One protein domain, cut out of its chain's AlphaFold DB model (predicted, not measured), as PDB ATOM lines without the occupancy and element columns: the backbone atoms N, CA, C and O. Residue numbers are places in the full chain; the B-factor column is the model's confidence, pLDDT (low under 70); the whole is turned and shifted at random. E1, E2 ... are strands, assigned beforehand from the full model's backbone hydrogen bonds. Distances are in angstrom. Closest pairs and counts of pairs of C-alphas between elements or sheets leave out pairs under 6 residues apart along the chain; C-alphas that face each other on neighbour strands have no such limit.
ATOM      1  N   GLU A 118     121.163  93.854  99.279       90.12
ATOM      2  CA  GLU A 118     121.162  93.525 100.701       90.12
ATOM      3  C   GLU A 118     122.585  93.330 101.224       90.12
ATOM      4  O   GLU A 118     123.481  92.881 100.505       90.12
ATOM      5  N   GLU A 119     122.784  93.692 102.488       91.25
ATOM      6  CA  GLU A 119     124.055  93.578 103.197       91.25
ATOM      7  C   GLU A 119     123.990  92.421 104.197       91.25
ATOM      8  O   GLU A 119     123.064  92.335 105.003       91.25
ATOM      9  N   TYR A 120     124.998  91.551 104.162       87.06
ATOM     10  CA  TYR A 120     125.107  90.375 105.021       87.06
ATOM     11  C   TYR A 120     126.442  90.360 105.756       87.06
ATOM     12  O   TYR A 120     127.478  90.730 105.200       87.06
ATOM     13  N   ASP A 121     126.425  89.913 107.007       87.44
ATOM     14  CA  ASP A 121     127.619  89.726 107.813       87.44
ATOM     15  C   ASP A 121     128.231  88.343 107.580       87.44
ATOM     16  O   ASP A 121     127.604  87.301 107.774       87.44
ATOM     17  N   VAL A 122     129.493  88.331 107.150       84.69
ATOM     18  CA  VAL A 122     130.214  87.097 106.842       84.69
ATOM     19  C   VAL A 122     131.389  86.934 107.796       84.69
ATOM     20  O   VAL A 122     132.276  87.783 107.903       84.69
ATOM     21  N   HIS A 123     131.395  85.799 108.497       81.44
ATOM     22  CA  HIS A 123     132.449  85.435 109.434       81.44
ATOM     23  C   HIS A 123     133.502  84.549 108.767       81.44
ATOM     24  O   HIS A 123     133.238  83.401 108.396       81.44
ATOM     25  N   HIS A 124     134.742  85.035 108.695       77.00
ATOM     26  CA  HIS A 124     135.880  84.207 108.303       77.00
ATOM     27  C   HIS A 124     136.502  83.511 109.519       77.00
ATOM     28  O   HIS A 124     137.286  84.097 110.265       77.00
ATOM     29  N   LEU A 125     136.217  82.212 109.658       70.12
ATOM     30  CA  LEU A 125     136.732  81.345 110.731       70.12
ATOM     31  C   LEU A 125     138.270  81.299 110.823       70.12
ATOM     32  O   LEU A 125     138.803  81.065 111.902       70.12
ATOM     33  N   GLY A 126     138.989  81.521 109.716       73.19
ATOM     34  CA  GLY A 126     140.455  81.434 109.682       73.19
ATOM     35  C   GLY A 126     141.176  82.568 110.418       73.19
ATOM     36  O   GLY A 126     142.198  82.323 111.052       73.19
ATOM     37  N   ASN A 127     140.626  83.786 110.368       75.00
ATOM     38  CA  ASN A 127     141.253  84.991 110.930       75.00
ATOM     39  C   ASN A 127     140.374  85.695 111.974       75.00
ATOM     40  O   ASN A 127     140.728  86.778 112.433       75.00
ATOM     41  N   ASN A 128     139.227  85.102 112.327       73.44
ATOM     42  CA  ASN A 128     138.215  85.687 113.209       73.44
ATOM     43  C   ASN A 128     137.791  87.115 112.797       73.44
ATOM     44  O   ASN A 128     137.473  87.944 113.645       73.44
ATOM     45  N   SER A 129     137.823  87.405 111.493       79.56
ATOM     46  CA  SER A 129     137.481  88.710 110.926       79.56
ATOM     47  C   SER A 129     136.032  88.730 110.451       79.56
ATOM     48  O   SER A 129     135.588  87.780 109.795       79.56
ATOM     49  N   LEU A 130     135.334  89.830 110.735       85.44
ATOM     50  CA  LEU A 130     133.990  90.113 110.247       85.44
ATOM     51  C   LEU A 130     134.065  91.092 109.072       85.44
ATOM     52  O   LEU A 130     134.813  92.068 109.123       85.44
ATOM     53  N   TYR A 131     133.297  90.845 108.016       87.69
ATOM     54  CA  TYR A 131     133.114  91.802 106.926       87.69
ATOM     55  C   TYR A 131     131.661  91.807 106.448       87.69
ATOM     56  O   TYR A 131     130.912  90.863 106.698       87.69
ATOM     57  N   ILE A 132     131.272  92.898 105.788       90.31
ATOM     58  CA  ILE A 132     129.948  93.055 105.187       90.31
ATOM     59  C   ILE A 132     130.077  92.781 103.694       90.31
ATOM     60  O   ILE A 132     130.903  93.397 103.015       90.31
ATOM     61  N   GLU A 133     129.258  91.869 103.192       91.81
ATOM     62  CA  GLU A 133     129.164  91.540 101.775       91.81
ATOM     63  C   GLU A 133     127.801  91.960 101.221       91.81
ATOM     64  O   GLU A 133     126.803  91.961 101.942       91.81
ATOM     65  N   LYS A 134     127.771  92.351  99.942       92.50
ATOM     66  CA  LYS A 134     126.564  92.824  99.262       92.50
ATOM     67  C   LYS A 134     126.078  91.805  98.250       92.50
ATOM     68  O   LYS A 134     126.855  91.364  97.404       92.50
ATOM     69  N   PHE A 135     124.790  91.496  98.296       91.62
ATOM     70  CA  PHE A 135     124.134  90.585  97.365       91.62
ATOM     71  C   PHE A 135     122.862  91.210  96.804       91.62
ATOM     72  O   PHE A 135     122.255  92.075  97.425       91.62
ATOM     73  N   ILE A 136     122.467  90.786  95.605       92.56
ATOM     74  CA  ILE A 136     121.172  91.161  95.038       92.56
ATOM     75  C   ILE A 136     120.178  90.068  95.405       92.56
ATOM     76  O   ILE A 136     120.286  88.950  94.897       92.56
ATOM     77  N   ASP A 137     119.198  90.421  96.225       91.88
ATOM     78  CA  ASP A 137     118.100  89.545  96.598       91.88
ATOM     79  C   ASP A 137     116.827  89.879  95.834       91.88
ATOM     80  O   ASP A 137     116.507  91.039  95.562       91.88
ATOM     81  N   TYR A 138     116.073  88.828  95.519       92.44
ATOM     82  CA  TYR A 138     114.751  88.939  94.924       92.44
ATOM     83  C   TYR A 138     113.696  88.993  96.029       92.44
ATOM     84  O   TYR A 138     113.332  87.975  96.623       92.44
ATOM     85  N   ILE A 139     113.204  90.194  96.311       93.38
ATOM     86  CA  ILE A 139     112.268  90.467  97.397       93.38
ATOM     87  C   ILE A 139     110.833  90.385  96.882       93.38
ATOM     88  O   ILE A 139     110.491  90.914  95.825       93.38
ATOM     89  N   THR A 140     109.974  89.732  97.666       94.06
ATOM     90  CA  THR A 140     108.521  89.703  97.459       94.06
ATOM     91  C   THR A 140     107.828  90.265  98.697       94.06
ATOM     92  O   THR A 140     108.088  89.813  99.813       94.06
ATOM     93  N   ILE A 141     106.948  91.250  98.515       93.06
ATOM     94  CA  ILE A 141     106.158  91.860  99.597       93.06
ATOM     95  C   ILE A 141     104.693  91.844  99.188       93.06
ATOM     96  O   ILE A 141     104.362  92.303  98.099       93.06
ATOM     97  N   ARG A 142     103.796  91.409 100.075       93.38
ATOM     98  CA  ARG A 142     102.353  91.566  99.844       93.38
ATOM     99  C   ARG A 142     101.949  93.037  99.720       93.38
ATOM    100  O   ARG A 142     102.550  93.920 100.332       93.38
ATOM    101  N   LEU A 143     100.897  93.301  98.958       92.69
ATOM    102  CA  LEU A 143     100.309  94.623  98.833       92.69
ATOM    103  C   LEU A 143      99.927  95.151 100.222       92.69
ATOM    104  O   LEU A 143      99.353  94.429 101.035       92.69
ATOM    105  N   ASN A 144     100.262  96.410 100.491       90.38
ATOM    106  CA  ASN A 144     100.126  97.092 101.780       90.38
ATOM    107  C   ASN A 144     100.987  96.552 102.933       90.38
ATOM    108  O   ASN A 144     100.903  97.096 104.036       90.38
ATOM    109  N   ASN A 145     101.851  95.563 102.696       91.19
ATOM    110  CA  ASN A 145     102.840  95.134 103.679       91.19
ATOM    111  C   ASN A 145     104.134  95.949 103.585       91.19
ATOM    112  O   ASN A 145     104.373  96.701 102.633       91.19
ATOM    113  N   TYR A 146     104.956  95.782 104.620       89.25
ATOM    114  CA  TYR A 146     106.186  96.525 104.837       89.25
ATOM    115  C   TYR A 146     107.413  95.667 104.557       89.25
ATOM    116  O   TYR A 146     107.438  94.474 104.862       89.25
ATOM    117  N   TYR A 147     108.444  96.314 104.035       89.62
ATOM    118  CA  TYR A 147     109.793  95.793 103.931       89.62
ATOM    119  C   TYR A 147     110.747  96.692 104.694       89.62
ATOM    120  O   TYR A 147     110.803  97.899 104.465       89.62
ATOM    121  N   GLU A 148     111.467  96.095 105.633       88.88
ATOM    122  CA  GLU A 148     112.464  96.777 106.444       88.88
ATOM    123  C   GLU A 148     113.822  96.615 105.771       88.88
ATOM    124  O   GLU A 148     114.309  95.496 105.627       88.88
ATOM    125  N   LYS A 149     114.439  97.734 105.397       89.94
ATOM    126  CA  LYS A 149     115.799  97.776 104.868       89.94
ATOM    127  C   LYS A 149     116.695  98.523 105.840       89.94
ATOM    128  O   LYS A 149     116.346  99.620 106.270       89.94
ATOM    129  N   SER A 150     117.836  97.943 106.185       90.62
ATOM    130  CA  SER A 150     118.828  98.568 107.062       90.62
ATOM    131  C   SER A 150     120.205  98.492 106.427       90.62
ATOM    132  O   SER A 150     120.514  97.500 105.775       90.62
ATOM    133  N   ASP A 151     121.029  99.504 106.672       90.62
ATOM    134  CA  ASP A 151     122.455  99.441 106.361       90.62
ATOM    135  C   ASP A 151     123.164  98.712 107.516       90.62
ATOM    136  O   ASP A 151     122.760  98.835 108.680       90.62
ATOM    137  N   LEU A 152     124.225  97.965 107.229       91.38
ATOM    138  CA  LEU A 152     125.075  97.337 108.232       91.38
ATOM    139  C   LEU A 152     126.362  98.140 108.425       91.38
ATOM    140  O   LEU A 152     126.977  98.651 107.492       91.38
ATOM    141  N   VAL A 153     126.804  98.223 109.676       91.88
ATOM    142  CA  VAL A 153     128.135  98.721 110.039       91.88
ATOM    143  C   VAL A 153     128.801  97.753 111.001       91.88
ATOM    144  O   VAL A 153     128.137  97.133 111.830       91.88
ATOM    145  N   ILE A 154     130.121  97.632 110.897       90.19
ATOM    146  CA  ILE A 154     130.913  96.844 111.841       90.19
ATOM    147  C   ILE A 154     131.254  97.738 113.025       90.19
ATOM    148  O   ILE A 154     131.745  98.856 112.853       90.19
ATOM    149  N   VAL A 155     130.979  97.238 114.221       89.75
ATOM    150  CA  VAL A 155     131.278  97.893 115.489       89.75
ATOM    151  C   VAL A 155     132.227  96.992 116.265       89.75
ATOM    152  O   VAL A 155     132.076  95.773 116.254       89.75
ATOM    153  N   GLU A 156     133.215  97.591 116.914       87.12
ATOM    154  CA  GLU A 156     134.161  96.880 117.766       87.12
ATOM    155  C   GLU A 156     133.884  97.246 119.224       87.12
ATOM    156  O   GLU A 156     133.860  98.427 119.584       87.12
ATOM    157  N   ASP A 157     133.623  96.231 120.044       82.38
ATOM    158  CA  ASP A 157     133.384  96.399 121.473       82.38
ATOM    159  C   ASP A 157     134.692  96.678 122.228       82.38
ATOM    160  O   ASP A 157     135.796  96.472 121.719       82.38
ATOM    161  N   SER A 158     134.582  97.104 123.491       83.19
ATOM    162  CA  SER A 158     135.741  97.374 124.359       83.19
ATOM    163  C   SER A 158     136.689  96.182 124.523       83.19
ATOM    164  O   SER A 158     137.866  96.374 124.818       83.19
ATOM    165  N   ASP A 159     136.173  94.970 124.316       83.38
ATOM    166  CA  ASP A 159     136.914  93.714 124.416       83.38
ATOM    167  C   ASP A 159     137.563  93.295 123.076       83.38
ATOM    168  O   ASP A 159     138.117  92.201 122.974       83.38
ATOM    169  N   GLY A 160     137.497  94.146 122.039       80.00
ATOM    170  CA  GLY A 160     138.046  93.891 120.697       80.00
ATOM    171  C   GLY A 160     137.200  92.940 119.841       80.00
ATOM    172  O   GLY A 160     137.661  92.430 118.821       80.00
ATOM    173  N   ILE A 161     135.969  92.647 120.270       82.19
ATOM    174  CA  ILE A 161     135.044  91.766 119.553       82.19
ATOM    175  C   ILE A 161     134.297  92.589 118.504       82.19
ATOM    176  O   ILE A 161     133.657  93.588 118.829       82.19
ATOM    177  N   GLN A 162     134.364  92.154 117.246       85.44
ATOM    178  CA  GLN A 162     133.617  92.769 116.152       85.44
ATOM    179  C   GLN A 162     132.207  92.186 116.056       85.44
ATOM    180  O   GLN A 162     132.022  90.968 116.060       85.44
ATOM    181  N   SER A 163     131.222  93.065 115.909       86.44
ATOM    182  CA  SER A 163     129.828  92.720 115.642       86.44
ATOM    183  C   SER A 163     129.256  93.601 114.533       86.44
ATOM    184  O   SER A 163     129.761  94.688 114.250       86.44
ATOM    185  N   SER A 164     128.206  93.121 113.871       88.44
ATOM    186  CA  SER A 164     127.445  93.906 112.903       88.44
ATOM    187  C   SER A 164     126.296  94.624 113.618       88.44
ATOM    188  O   SER A 164     125.636  94.079 114.505       88.44
ATOM    189  N   LYS A 165     126.045  95.881 113.247       90.50
ATOM    190  CA  LYS A 165     124.920  96.668 113.754       90.50
ATOM    191  C   LYS A 165     124.139  97.277 112.603       90.50
ATOM    192  O   LYS A 165     124.717  97.859 111.691       90.50
ATOM    193  N   ARG A 166     122.813  97.189 112.696       89.88
ATOM    194  CA  ARG A 166     121.886  97.857 111.779       89.88
ATOM    195  C   ARG A 166     121.824  99.353 112.068       89.88
ATOM    196  O   ARG A 166     121.663  99.763 113.221       89.88
ATOM    197  N   VAL A 167     121.928 100.157 111.020       90.06
ATOM    198  CA  VAL A 167     121.774 101.614 111.038       90.06
ATOM    199  C   VAL A 167     120.884 102.059 109.878       90.06
ATOM    200  O   VAL A 167     120.621 101.295 108.953       90.06
ATOM    201  N   ASN A 168     120.386 103.299 109.942       89.00
ATOM    202  CA  ASN A 168     119.544 103.905 108.901       89.00
ATOM    203  C   ASN A 168     118.356 103.036 108.451       89.00
ATOM    204  O   ASN A 168     118.028 103.015 107.265       89.00
ATOM    205  N   THR A 169     117.713 102.328 109.380       88.75
ATOM    206  CA  THR A 169     116.567 101.472 109.071       88.75
ATOM    207  C   THR A 169     115.432 102.278 108.441       88.75
ATOM    208  O   THR A 169     114.991 103.294 108.981       88.75
ATOM    209  N   ARG A 170     114.957 101.818 107.285       90.00
ATOM    210  CA  ARG A 170     113.845 102.390 106.520       90.00
ATOM    211  C   ARG A 170     112.783 101.329 106.312       90.00
ATOM    212  O   ARG A 170     113.092 100.152 106.144       90.00
ATOM    213  N   HIS A 171     111.537 101.776 106.263       90.50
ATOM    214  CA  HIS A 171     110.401 100.926 105.960       90.50
ATOM    215  C   HIS A 171     109.817 101.346 104.615       90.50
ATOM    216  O   HIS A 171     109.497 102.516 104.401       90.50
ATOM    217  N   LEU A 172     109.704 100.385 103.708       91.94
ATOM    218  CA  LEU A 172     109.119 100.545 102.384       91.94
ATOM    219  C   LEU A 172     107.773  99.828 102.355       91.94
ATOM    220  O   LEU A 172     107.676  98.684 102.792       91.94
ATOM    221  N   LYS A 173     106.736 100.481 101.837       92.75
ATOM    222  CA  LYS A 173     105.403  99.896 101.675       92.75
ATOM    223  C   LYS A 173     105.098  99.683 100.201       92.75
ATOM    224  O   LYS A 173     105.234 100.609  99.405       92.75
ATOM    225  N   CYS A 174     104.645  98.479  99.869       92.75
ATOM    226  CA  CYS A 174     104.088  98.155  98.558       92.75
ATOM    227  C   CYS A 174     102.687  98.763  98.435       92.75
ATOM    228  O   CYS A 174     101.798  98.393  99.206       92.75
ATOM    229  N   VAL A 175     102.481  99.689  97.497       92.75
ATOM    230  CA  VAL A 175     101.188 100.360  97.296       92.75
ATOM    231  C   VAL A 175     100.789 100.383  95.830       92.75
ATOM    232  O   VAL A 175     101.621 100.568  94.943       92.75
ATOM    233  N   GLU A 176      99.495 100.223  95.593       92.81
ATOM    234  CA  GLU A 176      98.880 100.368  94.281       92.81
ATOM    235  C   GLU A 176      98.367 101.808  94.148       92.81
ATOM    236  O   GLU A 176      97.539 102.255  94.942       92.81
ATOM    237  N   THR A 177      98.914 102.561  93.195       89.88
ATOM    238  CA  THR A 177      98.561 103.974  92.971       89.88
ATOM    239  C   THR A 177      97.392 104.126  92.007       89.88
ATOM    240  O   THR A 177      96.580 105.033  92.154       89.88
ATOM    241  N   GLU A 178      97.309 103.224  91.032       87.69
ATOM    242  CA  GLU A 178      96.210 103.064  90.077       87.69
ATOM    243  C   GLU A 178      96.039 101.560  89.816       87.69
ATOM    244  O   GLU A 178      96.993 100.818  90.050       87.69
ATOM    245  N   PRO A 179      94.886 101.078  89.323       83.56
ATOM    246  CA  PRO A 179      94.688  99.652  89.060       83.56
ATOM    247  C   PRO A 179      95.800  99.048  88.180       83.56
ATOM    248  O   PRO A 179      95.944  99.410  87.013       83.56
ATOM    249  N   GLY A 180      96.596  98.134  88.737       79.81
ATOM    250  CA  GLY A 180      97.755  97.499  88.097       79.81
ATOM    251  C   GLY A 180      99.064  98.305  88.120       79.81
ATOM    252  O   GLY A 180     100.082  97.822  87.620       79.81
ATOM    253  N   HIS A 181      99.071  99.509  88.696       89.06
ATOM    254  CA  HIS A 181     100.249 100.364  88.852       89.06
ATOM    255  C   HIS A 181     100.725 100.341  90.296       89.06
ATOM    256  O   HIS A 181     100.063 100.860  91.195       89.06
ATOM    257  N   VAL A 182     101.907  99.773  90.507       91.62
ATOM    258  CA  VAL A 182     102.429  99.521  91.846       91.62
ATOM    259  C   VAL A 182     103.774 100.214  92.033       91.62
ATOM    260  O   VAL A 182     104.580 100.314  91.104       91.62
ATOM    261  N   THR A 183     104.020 100.710  93.242       93.44
ATOM    262  CA  THR A 183     105.289 101.336  93.627       93.44
ATOM    263  C   THR A 183     105.632 101.060  95.093       93.44
ATOM    264  O   THR A 183     104.816 100.535  95.856       93.44
ATOM    265  N   LEU A 184     106.856 101.412  95.482       92.75
ATOM    266  CA  LEU A 184     107.318 101.393  96.866       92.75
ATOM    267  C   LEU A 184     107.384 102.820  97.400       92.75
ATOM    268  O   LEU A 184     108.038 103.682  96.812       92.75
ATOM    269  N   ILE A 185     106.749 103.057  98.544       92.56
ATOM    270  CA  ILE A 185     106.821 104.338  99.252       92.56
ATOM    271  C   ILE A 185     107.559 104.175 100.578       92.56
ATOM    272  O   ILE A 185     107.411 103.156 101.251       92.56
ATOM    273  N   ASN A 186     108.341 105.180 100.971       92.00
ATOM    274  CA  ASN A 186     108.878 105.238 102.331       92.00
ATOM    275  C   ASN A 186     107.743 105.532 103.311       92.00
ATOM    276  O   ASN A 186     106.939 106.428 103.058       92.00
ATOM    277  N   VAL A 187     107.720 104.816 104.432       91.69
ATOM    278  CA  VAL A 187     106.764 105.028 105.522       91.69
ATOM    279  C   VAL A 187     107.482 105.278 106.840       91.69
ATOM    280  O   VAL A 187     108.604 104.813 107.070       91.69
ATOM    281  N   THR A 188     106.834 106.048 107.702       89.12
ATOM    282  CA  THR A 188     107.298 106.346 109.057       89.12
ATOM    283  C   THR A 188     107.057 105.168 110.003       89.12
ATOM    284  O   THR A 188     106.252 104.282 109.730       89.12
ATOM    285  N   GLU A 189     107.745 105.157 111.144       82.19
ATOM    286  CA  GLU A 189     107.552 104.129 112.180       82.19
ATOM    287  C   GLU A 189     106.142 104.170 112.797       82.19
ATOM    288  O   GLU A 189     105.589 103.144 113.184       82.19
TER     289      GLU A 189
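Overview. This is residues 118 to 189 of the 267 residues of an uncharacterized protein of Caenorhabditis remanei (UniProt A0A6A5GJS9). Two long, twisted layers make a thin rod: the hairpin E3 and E4, with short E5 beside one end of E4, is partly face to face with the hairpin E1 and E2, a sandwich. The 72 printed residues, all strand in class, hold five named strands, E1 to E5 along the chain. Both sheets, E3 E4 E5, a meander of successive antiparallel neighbours, and E1 E2, are antiparallel. The whole is only just loose, close to extended, with a radius of gyration of the C-alphas of 16.8 A; it spans 54 by 24 by 13 A.

Arrangement. In the strongly twisted larger sheet, inner strand E4, residues 162 to 178, has edge strands E3, residues 146 to 156, and E5, residues 181 to 187, as neighbours. Within hydrogen-bond range are N 149 and O 170, 2.9 A, and N 183 and O 175, 2.9 A. E1, residues 118 to 124, pairs with E2, residues 129 to 142, with N 120 and O 133 at 2.9 A. E2 bends by 62 degrees at residue 136. The closest C-alphas of E2 and E4 are Leu 130 and Gln 162, 6.5 A. E5 is apart from E1 and E2.

Along the chain. E4 measures 46.7 A, E2 36.9 A, E3 30.8 A, E1 19.0 A and E5 18.5 A. C-alpha 118 is at (121.162, 93.525, 100.701), C-alpha 187 at (106.764, 105.028, 105.522).

Size, cuts and confidence. The farthest C-alphas, Asp 159 and Pro 179, are 55.4 A apart. The printed part has no cut, its four links are tight, and no printed residue is under 70 in pLDDT.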